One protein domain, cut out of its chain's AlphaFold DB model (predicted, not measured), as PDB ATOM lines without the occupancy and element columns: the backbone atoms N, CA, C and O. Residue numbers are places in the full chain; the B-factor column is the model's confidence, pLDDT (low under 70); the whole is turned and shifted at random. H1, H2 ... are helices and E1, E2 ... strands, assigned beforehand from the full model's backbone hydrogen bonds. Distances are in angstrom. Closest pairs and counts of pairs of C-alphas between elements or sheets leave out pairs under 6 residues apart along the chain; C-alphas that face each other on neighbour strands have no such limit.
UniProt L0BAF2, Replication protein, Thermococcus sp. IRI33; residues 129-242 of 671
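What this domain is: This is residues 129 to 242 of the 671 residues of the protein "Replication protein" of Thermococcus sp. IRI33 (UniProt L0BAF2). The longest helix, H2, lies in the middle of a small helical body, with H4 packed beside it and running back the other way, and H1 crossing the part of H2 from residue 157 to 164. The short helix H5 sits between H1 and H4 at one end of the longest axis, a small two-stranded hairpin, E1 and E2, makes the other end, and H3 leads from the hairpin to H4. The 114 printed residues hold five named helices and two named strands, in the order H1, H2, E1, E2, H3, H4, H5; the class is mostly helix, and the sheet E1 - E2 is antiparallel. The whole is compact, with a radius of gyration of the C-alphas of 14.1 A and spans of 43 by 34 by 21 A.

Where its parts are: H1 is residues 129 to 137, from C-alpha 129 at (-4.633, -43.702, 28.795). H2 is residues 156 to 171, 22.1 A long. Strand E1 is residues 190 to 192 and E2 residues 198 to 200, each 7.1 A long. H3 is residues 202 to 212, 15.1 A, beginning at C-alpha 202 at (-11.059, -34.392, 5.492). H4 is residues 222 to 232, 15.5 A. H5 is residues 239 to 242, ending at C-alpha 242 at (-2.055, -40.584, 32.797).

How they stand to each other: H4 is the hub, touching three helices. It touches H2 at a shallow tilt of 25 degrees, opposite ways; the closest C-alphas, those of Ala 170 and Gly 222, are 4.2 A apart. H3 and H4 touch, about perpendicular at 86 degrees, closest at the C-alphas of Leu 212 and Arg 232, 6.1 A. H4 and H5 only just touch, with 3 pairs of C-alphas within 8 A, the closest those of Ala 226 and Leu 240, 7.5 A. H5 touches H1, closest at the C-alphas of Tyr 129 and Ser 239, 5.0 A. H1 touches H2 at a steep tilt of 69 degrees, only just short of about perpendicular, and they run opposite ways; the closest C-alphas are those of Tyr 132 and Ile 160, 6.3 A. H2 and H3 are apart. E1 and E2 form a hairpin, with N 191 and O 199 2.9 A apart, within hydrogen-bond range. In H1, H2, H3 and H4 every O i to N i+4 pair is within hydrogen-bond range; H5 is too short for one.

The domain as a whole: The C-alphas farthest apart, those of Gly 195 and Glu 238, are 43.6 A apart, while those of Tyr 129 and Gly 242, first and last printed, are 5.7 A apart. The printed part has no cut. The links H1 to H2 and H2 to E1 are long, 18 residues each. Outside the named strands, residues 177 to 178 pair with residues 220 to 221, antiparallel. The mean pLDDT of the printed part is 87.7, and residue 175 is under 70.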
ATOM      1  N   TYR A 129      -6.090 -43.712  28.672       91.56
ATOM      2  CA  TYR A 129      -4.633 -43.702  28.795       91.56
ATOM      3  C   TYR A 129      -4.078 -45.120  28.950       91.56
ATOM      4  O   TYR A 129      -3.096 -45.465  28.299       91.56
ATOM      5  N   HIS A 130      -4.745 -45.981  29.722       87.75
ATOM      6  CA  HIS A 130      -4.385 -47.398  29.836       87.75
ATOM      7  C   HIS A 130      -4.347 -48.105  28.476       87.75
ATOM      8  O   HIS A 130      -3.373 -48.786  28.145       87.75
ATOM      9  N   ARG A 131      -5.371 -47.877  27.646       88.62
ATOM     10  CA  ARG A 131      -5.446 -48.452  26.296       88.62
ATOM     11  C   ARG A 131      -4.356 -47.887  25.389       88.62
ATOM     12  O   ARG A 131      -3.721 -48.625  24.639       88.62
ATOM     13  N   TYR A 132      -4.121 -46.578  25.465       90.94
ATOM     14  CA  TYR A 132      -3.056 -45.893  24.733       90.94
ATOM     15  C   TYR A 132      -1.664 -46.433  25.103       90.94
ATOM     16  O   TYR A 132      -0.885 -46.789  24.215       90.94
ATOM     17  N   LYS A 133      -1.372 -46.564  26.401       88.38
ATOM     18  CA  LYS A 133      -0.104 -47.076  26.929       88.38
ATOM     19  C   LYS A 133       0.183 -48.487  26.424       88.38
ATOM     20  O   LYS A 133       1.279 -48.747  25.930       88.38
ATOM     21  N   LEU A 134      -0.822 -49.361  26.427       84.69
ATOM     22  CA  LEU A 134      -0.687 -50.714  25.893       84.69
ATOM     23  C   LEU A 134      -0.335 -50.728  24.394       84.69
ATOM     24  O   LEU A 134       0.479 -51.542  23.952       84.69
ATOM     25  N   LEU A 135      -0.917 -49.827  23.592       87.19
ATOM     26  CA  LEU A 135      -0.561 -49.700  22.171       87.19
ATOM     27  C   LEU A 135       0.891 -49.238  21.981       87.19
ATOM     28  O   LEU A 135       1.565 -49.724  21.069       87.19
ATOM     29  N   LYS A 136       1.380 -48.341  22.846       85.25
ATOM     30  CA  LYS A 136       2.772 -47.864  22.844       85.25
ATOM     31  C   LYS A 136       3.748 -48.984  23.218       85.25
ATOM     32  O   LYS A 136       4.740 -49.180  22.520       85.25
ATOM     33  N   GLU A 137       3.441 -49.766  24.251       82.25
ATOM     34  CA  GLU A 137       4.252 -50.914  24.693       82.25
ATOM     35  C   GLU A 137       4.333 -52.016  23.630       82.25
ATOM     36  O   GLU A 137       5.407 -52.559  23.375       82.25
ATOM     37  N   LYS A 138       3.220 -52.288  22.935       80.88
ATOM     38  CA  LYS A 138       3.167 -53.237  21.810       80.88
ATOM     39  C   LYS A 138       3.838 -52.716  20.530       80.88
ATOM     40  O   LYS A 138       3.841 -53.437  19.537       80.88
ATOM     41  N   LYS A 139       4.375 -51.486  20.534       79.88
ATOM     42  CA  LYS A 139       4.976 -50.808  19.370       79.88
ATOM     43  C   LYS A 139       4.103 -50.931  18.119       79.88
ATOM     44  O   LYS A 139       4.586 -51.279  17.046       79.88
ATOM     45  N   VAL A 140       2.796 -50.706  18.264       78.44
ATOM     46  CA  VAL A 140       1.866 -50.881  17.145       78.44
ATOM     47  C   VAL A 140       2.141 -49.806  16.093       78.44
ATOM     48  O   VAL A 140       1.806 -48.638  16.283       78.44
ATOM     49  N   GLU A 141       2.742 -50.209  14.978       71.00
ATOM     50  CA  GLU A 141       2.964 -49.333  13.832       71.00
ATOM     51  C   GLU A 141       1.683 -49.205  13.004       71.00
ATOM     52  O   GLU A 141       0.956 -50.173  12.771       71.00
ATOM     53  N   PHE A 142       1.392 -47.982  12.561       75.50
ATOM     54  CA  PHE A 142       0.253 -47.703  11.697       75.50
ATOM     55  C   PHE A 142       0.739 -47.154  10.372       75.50
ATOM     56  O   PHE A 142       1.321 -46.074  10.304       75.50
ATOM     57  N   GLU A 143       0.410 -47.871   9.306       77.75
ATOM     58  CA  GLU A 143       0.573 -47.359   7.956       77.75
ATOM     59  C   GLU A 143      -0.439 -46.239   7.672       77.75
ATOM     60  O   GLU A 143      -1.516 -46.139   8.288       77.75
ATOM     61  N   LEU A 144      -0.099 -45.404   6.690       84.31
ATOM     62  CA  LEU A 144      -1.055 -44.494   6.071       84.31
ATOM     63  C   LEU A 144      -2.278 -45.280   5.591       84.31
ATOM     64  O   LEU A 144      -2.176 -46.425   5.145       84.31
ATOM     65  N   LEU A 145      -3.450 -44.658   5.665       84.94
ATOM     66  CA  LEU A 145      -4.660 -45.269   5.129       84.94
ATOM     67  C   LEU A 145      -4.466 -45.538   3.626       84.94
ATOM     68  O   LEU A 145      -3.923 -44.710   2.893       84.94
ATOM     69  N   ARG A 146      -4.921 -46.699   3.149       84.19
ATOM     70  CA  ARG A 146      -4.799 -47.073   1.727       84.19
ATOM     71  C   ARG A 146      -5.732 -46.273   0.816       84.19
ATOM     72  O   ARG A 146      -5.547 -46.257  -0.396       84.19
ATOM     73  N   SER A 147      -6.757 -45.652   1.389       86.25
ATOM     74  CA  SER A 147      -7.760 -44.869   0.678       86.25
ATOM     75  C   SER A 147      -8.463 -43.891   1.623       86.25
ATOM     76  O   SER A 147      -8.285 -43.926   2.844       86.25
ATOM     77  N   LYS A 148      -9.283 -43.012   1.042       91.44
ATOM     78  CA  LYS A 148     -10.196 -42.137   1.778       91.44
ATOM     79  C   LYS A 148     -11.323 -42.977   2.399       91.44
ATOM     80  O   LYS A 148     -12.071 -43.619   1.669       91.44
ATOM     81  N   VAL A 149     -11.453 -42.942   3.726       92.50
ATOM     82  CA  VAL A 149     -12.468 -43.686   4.512       92.50
ATOM     83  C   VAL A 149     -13.203 -42.758   5.488       92.50
ATOM     84  O   VAL A 149     -12.724 -41.651   5.747       92.50
ATOM     85  N   LYS A 150     -14.358 -43.159   6.032       95.00
ATOM     86  CA  LYS A 150     -15.085 -42.353   7.030       95.00
ATOM     87  C   LYS A 150     -14.506 -42.584   8.429       95.00
ATOM     88  O   LYS A 150     -13.881 -43.607   8.689       95.00
ATOM     89  N   TRP A 151     -14.759 -41.653   9.351       94.19
ATOM     90  CA  TRP A 151     -14.366 -41.800  10.762       94.19
ATOM     91  C   TRP A 151     -14.940 -43.066  11.416       94.19
ATOM     92  O   TRP A 151     -14.246 -43.754  12.162       94.19
ATOM     93  N   ALA A 152     -16.186 -43.415  11.086       91.12
ATOM     94  CA  ALA A 152     -16.834 -44.630  11.574       91.12
ATOM     95  C   ALA A 152     -16.057 -45.910  11.210       91.12
ATOM     96  O   ALA A 152     -16.060 -46.854  11.994       91.12
ATOM     97  N   ASP A 153     -15.332 -45.897  10.085       90.81
ATOM     98  CA  ASP A 153     -14.567 -47.038   9.571       90.81
ATOM     99  C   ASP A 153     -13.167 -47.147  10.203       90.81
ATOM    100  O   ASP A 153     -12.409 -48.074   9.904       90.81
ATOM    101  N   PHE A 154     -12.767 -46.197  11.058       90.06
ATOM    102  CA  PHE A 154     -11.496 -46.294  11.770       90.06
ATOM    103  C   PHE A 154     -11.564 -47.435  12.784       90.06
ATOM    104  O   PHE A 154     -12.411 -47.444  13.677       90.06
ATOM    105  N   GLY A 155     -10.607 -48.362  12.697       86.88
ATOM    106  CA  GLY A 155     -10.416 -49.373  13.730       86.88
ATOM    107  C   GLY A 155     -10.133 -48.734  15.093       86.88
ATOM    108  O   GLY A 155      -9.509 -47.674  15.183       86.88
ATOM    109  N   GLU A 156     -10.553 -49.406  16.157       87.19
ATOM    110  CA  GLU A 156     -10.501 -48.895  17.529       87.19
ATOM    111  C   GLU A 156      -9.110 -48.398  17.944       87.19
ATOM    112  O   GLU A 156      -8.966 -47.282  18.439       87.19
ATOM    113  N   LYS A 157      -8.057 -49.164  17.633       89.38
ATOM    114  CA  LYS A 157      -6.672 -48.767  17.930       89.38
ATOM    115  C   LYS A 157      -6.285 -47.437  17.267       89.38
ATOM    116  O   LYS A 157      -5.595 -46.622  17.871       89.38
ATOM    117  N   ARG A 158      -6.749 -47.190  16.034       91.12
ATOM    118  CA  ARG A 158      -6.501 -45.928  15.319       91.12
ATOM    119  C   ARG A 158      -7.263 -44.776  15.970       91.12
ATOM    120  O   ARG A 158      -6.691 -43.698  16.106       91.12
ATOM    121  N   LYS A 159      -8.510 -45.002  16.401       92.50
ATOM    122  CA  LYS A 159      -9.299 -44.003  17.139       92.50
ATOM    123  C   LYS A 159      -8.627 -43.622  18.461       92.50
ATOM    124  O   LYS A 159      -8.465 -42.436  18.714       92.50
ATOM    125  N   ILE A 160      -8.147 -44.600  19.237       92.31
ATOM    126  CA  ILE A 160      -7.409 -44.363  20.491       92.31
ATOM    127  C   ILE A 160      -6.202 -43.449  20.256       92.31
ATOM    128  O   ILE A 160      -6.022 -42.485  20.991       92.31
ATOM    129  N   LEU A 161      -5.403 -43.701  19.214       91.69
ATOM    130  CA  LEU A 161      -4.242 -42.859  18.907       91.69
ATOM    131  C   LEU A 161      -4.620 -41.443  18.464       91.69
ATOM    132  O   LEU A 161      -3.930 -40.496  18.827       91.69
ATOM    133  N   VAL A 162      -5.704 -41.286  17.696       93.31
ATOM    134  CA  VAL A 162      -6.221 -39.959  17.323       93.31
ATOM    135  C   VAL A 162      -6.646 -39.180  18.566       93.31
ATOM    136  O   VAL A 162      -6.259 -38.022  18.713       93.31
ATOM    137  N   LEU A 163      -7.400 -39.816  19.468       94.62
ATOM    138  CA  LEU A 163      -7.854 -39.199  20.714       94.62
ATOM    139  C   LEU A 163      -6.674 -38.837  21.614       94.62
ATOM    140  O   LEU A 163      -6.561 -37.688  22.022       94.62
ATOM    141  N   ALA A 164      -5.763 -39.782  21.855       93.50
ATOM    142  CA  ALA A 164      -4.558 -39.559  22.649       93.50
ATOM    143  C   ALA A 164      -3.715 -38.401  22.098       93.50
ATOM    144  O   ALA A 164      -3.254 -37.563  22.865       93.50
ATOM    145  N   HIS A 165      -3.545 -38.318  20.773       93.06
ATOM    146  CA  HIS A 165      -2.832 -37.212  20.135       93.06
ATOM    147  C   HIS A 165      -3.498 -35.866  20.428       93.06
ATOM    148  O   HIS A 165      -2.825 -34.954  20.894       93.06
ATOM    149  N   TYR A 166      -4.807 -35.735  20.196       92.75
ATOM    150  CA  TYR A 166      -5.500 -34.471  20.462       92.75
ATOM    151  C   TYR A 166      -5.535 -34.110  21.943       92.75
ATOM    152  O   TYR A 166      -5.340 -32.943  22.260       92.75
ATOM    153  N   ILE A 167      -5.721 -35.085  22.836       93.88
ATOM    154  CA  ILE A 167      -5.662 -34.865  24.284       93.88
ATOM    155  C   ILE A 167      -4.275 -34.354  24.672       93.88
ATOM    156  O   ILE A 167      -4.179 -33.321  25.318       93.88
ATOM    157  N   MET A 168      -3.194 -35.004  24.235       90.62
ATOM    158  CA  MET A 168      -1.838 -34.542  24.544       90.62
ATOM    159  C   MET A 168      -1.563 -33.138  23.999       90.62
ATOM    160  O   MET A 168      -0.968 -32.319  24.694       90.62
ATOM    161  N   GLU A 169      -1.973 -32.845  22.763       88.25
ATOM    162  CA  GLU A 169      -1.780 -31.517  22.177       88.25
ATOM    163  C   GLU A 169      -2.624 -30.446  22.876       88.25
ATOM    164  O   GLU A 169      -2.131 -29.337  23.048       88.25
ATOM    165  N   ALA A 170      -3.841 -30.775  23.323       89.19
ATOM    166  CA  ALA A 170      -4.706 -29.875  24.079       89.19
ATOM    167  C   ALA A 170      -4.168 -29.627  25.498       89.19
ATOM    168  O   ALA A 170      -3.976 -28.481  25.888       89.19
ATOM    169  N   LEU A 171      -3.811 -30.680  26.240       87.94
ATOM    170  CA  LEU A 171      -3.284 -30.572  27.606       87.94
ATOM    171  C   LEU A 171      -1.937 -29.837  27.679       87.94
ATOM    172  O   LEU A 171      -1.642 -29.202  28.684       87.94
ATOM    173  N   LYS A 172      -1.125 -29.852  26.611       82.56
ATOM    174  CA  LYS A 172       0.090 -29.015  26.519       82.56
ATOM    175  C   LYS A 172      -0.201 -27.512  26.505       82.56
ATOM    176  O   LYS A 172       0.723 -26.730  26.704       82.56
ATOM    177  N   GLN A 173      -1.436 -27.117  26.208       77.12
ATOM    178  CA  GLN A 173      -1.883 -25.723  26.182       77.12
ATOM    179  C   GLN A 173      -2.460 -25.290  27.533       77.12
ATOM    180  O   GLN A 173      -2.542 -24.090  27.780       77.12
ATOM    181  N   ASP A 174      -2.794 -26.249  28.404       71.31
ATOM    182  CA  ASP A 174      -3.321 -26.040  29.755       71.31
ATOM    183  C   ASP A 174      -4.512 -25.060  29.758       71.31
ATOM    184  O   ASP A 174      -5.544 -25.348  29.142       71.31
ATOM    185  N   THR A 175      -4.370 -23.880  30.367       68.19
ATOM    186  CA  THR A 175      -5.421 -22.850  30.435       68.19
ATOM    187  C   THR A 175      -5.549 -21.995  29.171       68.19
ATOM    188  O   THR A 175      -6.419 -21.126  29.102       68.19
ATOM    189  N   ASN A 176      -4.671 -22.161  28.179       70.50
ATOM    190  CA  ASN A 176      -4.718 -21.350  26.966       70.50
ATOM    191  C   ASN A 176      -5.903 -21.745  26.084       70.50
ATOM    192  O   ASN A 176      -6.200 -22.926  25.895       70.50
ATOM    193  N   MET A 177      -6.528 -20.730  25.487       79.88
ATOM    194  CA  MET A 177      -7.568 -20.928  24.486       79.88
ATOM    195  C   MET A 177      -6.958 -21.475  23.196       79.88
ATOM    196  O   MET A 177      -6.033 -20.887  22.630       79.88
ATOM    197  N   VAL A 178      -7.517 -22.575  22.709       82.69
ATOM    198  CA  VAL A 178      -7.162 -23.227  21.453       82.69
ATOM    199  C   VAL A 178      -8.401 -23.571  20.650       82.69
ATOM    200  O   VAL A 178      -9.496 -23.695  21.182       82.69
ATOM    201  N   THR A 179      -8.213 -23.748  19.348       85.69
ATOM    202  CA  THR A 179      -9.248 -24.280  18.461       85.69
ATOM    203  C   THR A 179      -8.803 -25.649  17.958       85.69
ATOM    204  O   THR A 179      -7.612 -25.890  17.715       85.69
ATOM    205  N   LEU A 180      -9.743 -26.579  17.780       85.44
ATOM    206  CA  LEU A 180      -9.445 -27.920  17.261       85.44
ATOM    207  C   LEU A 180      -8.851 -27.858  15.839       85.44
ATOM    208  O   LEU A 180      -8.079 -28.737  15.429       85.44
ATOM    209  N   ALA A 181      -9.201 -26.822  15.074       83.44
ATOM    210  CA  ALA A 181      -8.620 -26.505  13.778       83.44
ATOM    211  C   ALA A 181      -7.105 -26.255  13.867       83.44
ATOM    212  O   ALA A 181      -6.360 -26.860  13.091       83.44
ATOM    213  N   ASN A 182      -6.668 -25.466  14.856       83.69
ATOM    214  CA  ASN A 182      -5.279 -25.038  15.042       83.69
ATOM    215  C   ASN A 182      -4.370 -26.101  15.675       83.69
ATOM    216  O   ASN A 182      -3.147 -26.022  15.542       83.69
ATOM    217  N   LEU A 183      -4.932 -27.118  16.333       85.19
ATOM    218  CA  LEU A 183      -4.137 -28.238  16.832       85.19
ATOM    219  C   LEU A 183      -3.546 -29.058  15.680       85.19
ATOM    220  O   LEU A 183      -4.218 -29.388  14.693       85.19
ATOM    221  N   ARG A 184      -2.277 -29.456  15.845       86.62
ATOM    222  CA  ARG A 184      -1.567 -30.301  14.882       86.62
ATOM    223  C   ARG A 184      -2.375 -31.570  14.616       86.62
ATOM    224  O   ARG A 184      -2.713 -32.300  15.542       86.62
ATOM    225  N   LYS A 185      -2.646 -31.867  13.344       88.81
ATOM    226  CA  LYS A 185      -3.432 -33.047  12.960       88.81
ATOM    227  C   LYS A 185      -2.614 -34.342  13.122       88.81
ATOM    228  O   LYS A 185      -1.451 -34.365  12.705       88.81
ATOM    229  N   PRO A 186      -3.192 -35.424  13.682       90.12
ATOM    230  CA  PRO A 186      -2.491 -36.696  13.819       90.12
ATOM    231  C   PRO A 186      -2.231 -37.361  12.462       90.12
ATOM    232  O   PRO A 186      -3.067 -37.313  11.553       90.12
ATOM    233  N   GLY A 187      -1.098 -38.064  12.351       88.06
ATOM    234  CA  GLY A 187      -0.712 -38.833  11.158       88.06
ATOM    235  C   GLY A 187      -1.757 -39.881  10.743       88.06
ATOM    236  O   GLY A 187      -1.881 -40.233   9.573       88.06
ATOM    237  N   GLN A 188      -2.576 -40.326  11.694       91.44
ATOM    238  CA  GLN A 188      -3.625 -41.326  11.528       91.44
ATOM    239  C   GLN A 188      -4.742 -40.899  10.561       91.44
ATOM    240  O   GLN A 188      -5.436 -41.780  10.050       91.44
ATOM    241  N   PHE A 189      -4.903 -39.600  10.282       92.81
ATOM    242  CA  PHE A 189      -5.845 -39.100   9.272       92.81
ATOM    243  C   PHE A 189      -5.296 -39.115   7.845       92.81
ATOM    244  O   PHE A 189      -6.050 -38.864   6.909       92.81
ATOM    245  N   TYR A 190      -4.008 -39.375   7.639       92.94
ATOM    246  CA  TYR A 190      -3.421 -39.283   6.309       92.94
ATOM    247  C   TYR A 190      -3.548 -40.603   5.542       92.94
ATOM    248  O   TYR A 190      -3.475 -41.699   6.108       92.94
ATOM    249  N   TYR A 191      -3.749 -40.486   4.230       92.19
ATOM    250  CA  TYR A 191      -3.903 -41.606   3.309       92.19
ATOM    251  C   TYR A 191      -3.008 -41.450   2.076       92.19
ATOM    252  O   TYR A 191      -2.644 -40.335   1.693       92.19
ATOM    253  N   LEU A 192      -2.654 -42.573   1.456       89.81
ATOM    254  CA  LEU A 192      -1.946 -42.611   0.179       89.81
ATOM    255  C   LEU A 192      -2.957 -42.529  -0.967       89.81
ATOM    256  O   LEU A 192      -3.773 -43.426  -1.160       89.81
ATOM    257  N   ASP A 193      -2.902 -41.440  -1.728       84.94
ATOM    258  CA  ASP A 193      -3.725 -41.236  -2.917       84.94
ATOM    259  C   ASP A 193      -3.119 -41.933  -4.151       84.94
ATOM    260  O   ASP A 193      -1.939 -42.311  -4.171       84.94
ATOM    261  N   LYS A 194      -3.918 -42.079  -5.216       75.62
ATOM    262  CA  LYS A 194      -3.460 -42.598  -6.512       75.62
ATOM    263  C   LYS A 194      -2.263 -41.758  -6.987       75.62
ATOM    264  O   LYS A 194      -2.396 -40.570  -7.260       75.62
ATOM    265  N   GLY A 195      -1.077 -42.374  -7.027       72.31
ATOM    266  CA  GLY A 195       0.201 -41.698  -7.302       72.31
ATOM    267  C   GLY A 195       1.153 -41.554  -6.103       72.31
ATOM    268  O   GLY A 195       2.103 -40.784  -6.197       72.31
ATOM    269  N   ARG A 196       0.919 -42.268  -4.988       76.12
ATOM    270  CA  ARG A 196       1.760 -42.262  -3.765       76.12
ATOM    271  C   ARG A 196       1.884 -40.887  -3.088       76.12
ATOM    272  O   ARG A 196       2.789 -40.669  -2.288       76.12
ATOM    273  N   LYS A 197       0.968 -39.957  -3.377       85.06
ATOM    274  CA  LYS A 197       0.895 -38.662  -2.688       85.06
ATOM    275  C   LYS A 197       0.164 -38.830  -1.359       85.06
ATOM    276  O   LYS A 197      -0.917 -39.411  -1.325       85.06
ATOM    277  N   ILE A 198       0.741 -38.302  -0.284       90.38
ATOM    278  CA  ILE A 198       0.126 -38.308   1.046       90.38
ATOM    279  C   ILE A 198      -0.894 -37.166   1.105       90.38
ATOM    280  O   ILE A 198      -0.544 -36.014   0.852       90.38
ATOM    281  N   ARG A 199      -2.156 -37.473   1.420       91.75
ATOM    282  CA  ARG A 199      -3.233 -36.481   1.571       91.75
ATOM    283  C   ARG A 199      -3.937 -36.614   2.914       91.75
ATOM    284  O   ARG A 199      -4.014 -37.701   3.480       91.75
ATOM    285  N   PHE A 200      -4.472 -35.501   3.403       92.88
ATOM    286  CA  PHE A 200      -5.287 -35.468   4.612       92.88
ATOM    287  C   PHE A 200      -6.716 -35.948   4.320       92.88
ATOM    288  O   PHE A 200      -7.333 -35.536   3.335       92.88
ATOM    289  N   ASN A 201      -7.254 -36.832   5.161       93.81
ATOM    290  CA  ASN A 201      -8.618 -37.333   5.025       93.81
ATOM    291  C   ASN A 201      -9.632 -36.401   5.710       93.81
ATOM    292  O   ASN A 201     -10.093 -36.671   6.820       93.81
ATOM    293  N   GLU A 202     -10.034 -35.336   5.012       93.00
ATOM    294  CA  GLU A 202     -11.059 -34.392   5.492       93.00
ATOM    295  C   GLU A 202     -12.392 -35.066   5.842       93.00
ATOM    296  O   GLU A 202     -13.076 -34.644   6.766       93.00
ATOM    297  N   LEU A 203     -12.761 -36.149   5.145       93.38
ATOM    298  CA  LEU A 203     -14.014 -36.863   5.409       93.38
ATOM    299  C   LEU A 203     -14.003 -37.526   6.791       93.38
ATOM    300  O   LEU A 203     -15.002 -37.473   7.508       93.38
ATOM    301  N   ALA A 204     -12.881 -38.138   7.171       93.75
ATOM    302  CA  ALA A 204     -12.716 -38.678   8.513       93.75
ATOM    303  C   ALA A 204     -12.604 -37.560   9.556       93.75
ATOM    304  O   ALA A 204     -13.217 -37.668  10.612       93.75
ATOM    305  N   PHE A 205     -11.889 -36.471   9.266       93.38
ATOM    306  CA  PHE A 205     -11.788 -35.347  10.199       93.38
ATOM    307  C   PHE A 205     -13.156 -34.707  10.487       93.38
ATOM    308  O   PHE A 205     -13.523 -34.555  11.647       93.38
ATOM    309  N   ASN A 206     -13.963 -34.437   9.461       92.38
ATOM    310  CA  ASN A 206     -15.305 -33.876   9.636       92.38
ATOM    311  C   ASN A 206     -16.245 -34.846  10.366       92.38
ATOM    312  O   ASN A 206     -17.085 -34.419  11.153       92.38
ATOM    313  N   GLY A 207     -16.095 -36.156  10.138       93.06
ATOM    314  CA  GLY A 207     -16.818 -37.178  10.899       93.06
ATOM    315  C   GLY A 207     -16.455 -37.170  12.387       93.06
ATOM    316  O   GLY A 207     -17.346 -37.233  13.227       93.06
ATOM    317  N   PHE A 208     -15.167 -37.031  12.699       94.56
ATOM    318  CA  PHE A 208     -14.656 -36.907  14.064       94.56
ATOM    319  C   PHE A 208     -15.164 -35.637  14.764       94.56
ATOM    320  O   PHE A 208     -15.702 -35.717  15.865       94.56
ATOM    321  N   VAL A 209     -15.076 -34.480  14.100       92.56
ATOM    322  CA  VAL A 209     -15.608 -33.196  14.595       92.56
ATOM    323  C   VAL A 209     -17.106 -33.294  14.883       92.56
ATOM    324  O   VAL A 209     -17.574 -32.860  15.934       92.56
ATOM    325  N   LYS A 210     -17.869 -33.909  13.971       91.25
ATOM    326  CA  LYS A 210     -19.312 -34.091  14.141       91.25
ATOM    327  C   LYS A 210     -19.647 -34.950  15.364       91.25
ATOM    328  O   LYS A 210     -20.636 -34.670  16.032       91.25
ATOM    329  N   GLU A 211     -18.856 -35.982  15.648       91.81
ATOM    330  CA  GLU A 211     -19.037 -36.837  16.830       91.81
ATOM    331  C   GLU A 211     -18.674 -36.112  18.134       91.81
ATOM    332  O   GLU A 211     -19.366 -36.276  19.138       91.81
ATOM    333  N   LEU A 212     -17.656 -35.245  18.109       89.81
ATOM    334  CA  LEU A 212     -17.346 -34.351  19.230       89.81
ATOM    335  C   LEU A 212     -18.479 -33.358  19.521       89.81
ATOM    336  O   LEU A 212     -18.716 -33.016  20.682       89.81
ATOM    337  N   GLY A 213     -19.182 -32.921  18.474       87.31
ATOM    338  CA  GLY A 213     -20.235 -31.915  18.573       87.31
ATOM    339  C   GLY A 213     -19.686 -30.523  18.881       87.31
ATOM    340  O   GLY A 213     -20.334 -29.780  19.611       87.31
ATOM    341  N   LEU A 214     -18.497 -30.207  18.360       85.50
ATOM    342  CA  LEU A 214     -17.831 -28.910  18.497       85.50
ATOM    343  C   LEU A 214     -17.677 -28.246  17.131       85.50
ATOM    344  O   LEU A 214     -17.475 -28.938  16.127       85.50
ATOM    345  N   ASP A 215     -17.715 -26.918  17.101       86.12
ATOM    346  CA  ASP A 215     -17.219 -26.164  15.952       86.12
ATOM    347  C   ASP A 215     -15.672 -26.168  15.996       86.12
ATOM    348  O   ASP A 215     -15.092 -25.790  17.015       86.12
ATOM    349  N   PRO A 216     -14.960 -26.623  14.940       85.12
ATOM    350  CA  PRO A 216     -13.498 -26.654  14.921       85.12
ATOM    351  C   PRO A 216     -12.810 -25.321  15.201       85.12
ATOM    352  O   PRO A 216     -11.648 -25.345  15.618       85.12
ATOM    353  N   GLU A 217     -13.487 -24.203  14.934       87.94
ATOM    354  CA  GLU A 217     -12.980 -22.843  15.127       87.94
ATOM    355  C   GLU A 217     -13.381 -22.240  16.484       87.94
ATOM    356  O   GLU A 217     -12.918 -21.152  16.825       87.94
ATOM    357  N   GLU A 218     -14.206 -22.930  17.279       85.12
ATOM    358  CA  GLU A 218     -14.610 -22.473  18.611       85.12
ATOM    359  C   GLU A 218     -13.400 -22.446  19.564       85.12
ATOM    360  O   GLU A 218     -12.746 -23.479  19.758       85.12
ATOM    361  N   PRO A 219     -13.068 -21.283  20.161       88.69
ATOM    362  CA  PRO A 219     -12.012 -21.194  21.159       88.69
ATOM    363  C   PRO A 219     -12.440 -21.863  22.464       88.69
ATOM    364  O   PRO A 219     -13.432 -21.474  23.077       88.69
ATOM    365  N   ILE A 220     -11.650 -22.830  22.912       86.88
ATOM    366  CA  ILE A 220     -11.869 -23.599  24.134       86.88
ATOM    367  C   ILE A 220     -10.545 -23.783  24.874       86.88
ATOM    368  O   ILE A 220      -9.485 -23.809  24.246       86.88
ATOM    369  N   THR A 221     -10.566 -23.900  26.202       85.81
ATOM    370  CA  THR A 221      -9.331 -24.195  26.939       85.81
ATOM    371  C   THR A 221      -8.813 -25.594  26.582       85.81
ATOM    372  O   THR A 221      -9.580 -26.492  26.214       85.81
ATOM    373  N   GLY A 222      -7.497 -25.792  26.670       86.06
ATOM    374  CA  GLY A 222      -6.882 -27.092  26.402       86.06
ATOM    375  C   GLY A 222      -7.428 -28.205  27.305       86.06
ATOM    376  O   GLY A 222      -7.698 -29.313  26.835       86.06
ATOM    377  N   GLU A 223      -7.638 -27.899  28.586       86.94
ATOM    378  CA  GLU A 223      -8.203 -28.831  29.568       86.94
ATOM    379  C   GLU A 223      -9.665 -29.190  29.260       86.94
ATOM    380  O   GLU A 223      -9.996 -30.377  29.194       86.94
ATOM    381  N   ASP A 224     -10.517 -28.208  28.950       90.06
ATOM    382  CA  ASP A 224     -11.920 -28.466  28.598       90.06
ATOM    383  C   ASP A 224     -12.037 -29.316  27.326       90.06
ATOM    384  O   ASP A 224     -12.838 -30.253  27.258       90.06
ATOM    385  N   LEU A 225     -11.200 -29.047  26.317       91.31
ATOM    386  CA  LEU A 225     -11.162 -29.852  25.097       91.31
ATOM    387  C   LEU A 225     -10.773 -31.307  25.393       91.31
ATOM    388  O   LEU A 225     -11.374 -32.230  24.837       91.31
ATOM    389  N   ALA A 226      -9.798 -31.531  26.277       92.69
ATOM    390  CA  ALA A 226      -9.392 -32.871  26.688       92.69
ATOM    391  C   ALA A 226     -10.514 -33.612  27.435       92.69
ATOM    392  O   ALA A 226     -10.772 -34.784  27.144       92.69
ATOM    393  N   VAL A 227     -11.234 -32.926  28.329       92.12
ATOM    394  CA  VAL A 227     -12.416 -33.471  29.019       92.12
ATOM    395  C   VAL A 227     -13.503 -33.854  28.013       92.12
ATOM    396  O   VAL A 227     -14.051 -34.957  28.088       92.12
ATOM    397  N   ILE A 228     -13.791 -32.999  27.026       91.12
ATOM    398  CA  ILE A 228     -14.787 -33.289  25.984       91.12
ATOM    399  C   ILE A 228     -14.373 -34.505  25.152       91.12
ATOM    400  O   ILE A 228     -15.203 -35.385  24.919       91.12
ATOM    401  N   LEU A 229     -13.105 -34.591  24.741       92.81
ATOM    402  CA  LEU A 229     -12.561 -35.725  23.983       92.81
ATOM    403  C   LEU A 229     -12.726 -37.051  24.732       92.81
ATOM    404  O   LEU A 229     -13.091 -38.059  24.134       92.81
ATOM    405  N   VAL A 230     -12.477 -37.058  26.037       92.75
ATOM    406  CA  VAL A 230     -12.622 -38.248  26.877       92.75
ATOM    407  C   VAL A 230     -14.100 -38.613  27.053       92.75
ATOM    408  O   VAL A 230     -14.497 -39.736  26.732       92.75
ATOM    409  N   ARG A 231     -14.939 -37.654  27.464       89.88
ATOM    410  CA  ARG A 231     -16.365 -37.886  27.744       89.88
ATOM    411  C   ARG A 231     -17.152 -38.303  26.502       89.88
ATOM    412  O   ARG A 231     -17.930 -39.254  26.562       89.88
ATOM    413  N   ARG A 232     -16.958 -37.622  25.365       89.75
ATOM    414  CA  ARG A 232     -17.707 -37.894  24.121       89.75
ATOM    415  C   ARG A 232     -17.463 -39.292  23.572       89.75
ATOM    416  O   ARG A 232     -18.356 -39.850  22.947       89.75
ATOM    417  N   PHE A 233     -16.292 -39.857  23.844       88.38
ATOM    418  CA  PHE A 233     -15.910 -41.191  23.393       88.38
ATOM    419  C   PHE A 233     -16.066 -42.271  24.475       88.38
ATOM    420  O   PHE A 233     -15.568 -43.382  24.299       88.38
ATOM    421  N   GLY A 234     -16.784 -41.974  25.566       83.75
ATOM    422  CA  GLY A 234     -17.142 -42.951  26.599       83.75
ATOM    423  C   GLY A 234     -15.996 -43.342  27.535       83.75
ATOM    424  O   GLY A 234     -16.054 -44.407  28.146       83.75
ATOM    425  N   TYR A 235     -14.960 -42.507  27.641       89.38
ATOM    426  CA  TYR A 235     -13.831 -42.718  28.546       89.38
ATOM    427  C   TYR A 235     -13.979 -41.907  29.840       89.38
ATOM    428  O   TYR A 235     -14.734 -40.935  29.901       89.38
ATOM    429  N   THR A 236     -13.249 -42.299  30.884       87.56
ATOM    430  CA  THR A 236     -13.253 -41.618  32.191       87.56
ATOM    431  C   THR A 236     -12.252 -40.469  32.245       87.56
ATOM    432  O   THR A 236     -11.148 -40.579  31.707       87.56
ATOM    433  N   GLU A 237     -12.582 -39.382  32.946       88.19
ATOM    434  CA  GLU A 237     -11.662 -38.247  33.167       88.19
ATOM    435  C   GLU A 237     -10.382 -38.633  33.910       88.19
ATOM    436  O   GLU A 237      -9.344 -38.019  33.683       88.19
ATOM    437  N   GLU A 238     -10.399 -39.716  34.692       86.81
ATOM    438  CA  GLU A 238      -9.194 -40.305  35.296       86.81
ATOM    439  C   GLU A 238      -8.109 -40.641  34.255       86.81
ATOM    440  O   GLU A 238      -6.921 -40.701  34.577       86.81
ATOM    441  N   SER A 239      -8.490 -40.812  32.983       89.44
ATOM    442  CA  SER A 239      -7.552 -40.963  31.865       89.44
ATOM    443  C   SER A 239      -6.593 -39.781  31.736       89.44
ATOM    444  O   SER A 239      -5.443 -39.970  31.342       89.44
ATOM    445  N   LEU A 240      -7.048 -38.565  32.054       91.75
ATOM    446  CA  LEU A 240      -6.277 -37.336  31.873       91.75
ATOM    447  C   LEU A 240      -5.027 -37.312  32.752       91.75
ATOM    448  O   LEU A 240      -3.979 -36.885  32.278       91.75
ATOM    449  N   LYS A 241      -5.086 -37.870  33.971       89.94
ATOM    450  CA  LYS A 241      -3.920 -37.972  34.867       89.94
ATOM    451  C   LYS A 241      -2.758 -38.728  34.226       89.94
ATOM    452  O   LYS A 241      -1.616 -38.288  34.300       89.94
ATOM    453  N   GLY A 242      -3.060 -39.827  33.536       91.25
ATOM    454  CA  GLY A 242      -2.055 -40.584  32.797       91.25
ATOM    455  C   GLY A 242      -1.462 -39.801  31.621       91.25
ATOM    456  O   GLY A 242      -0.254 -39.837  31.396       91.25
TER     457      GLY A 242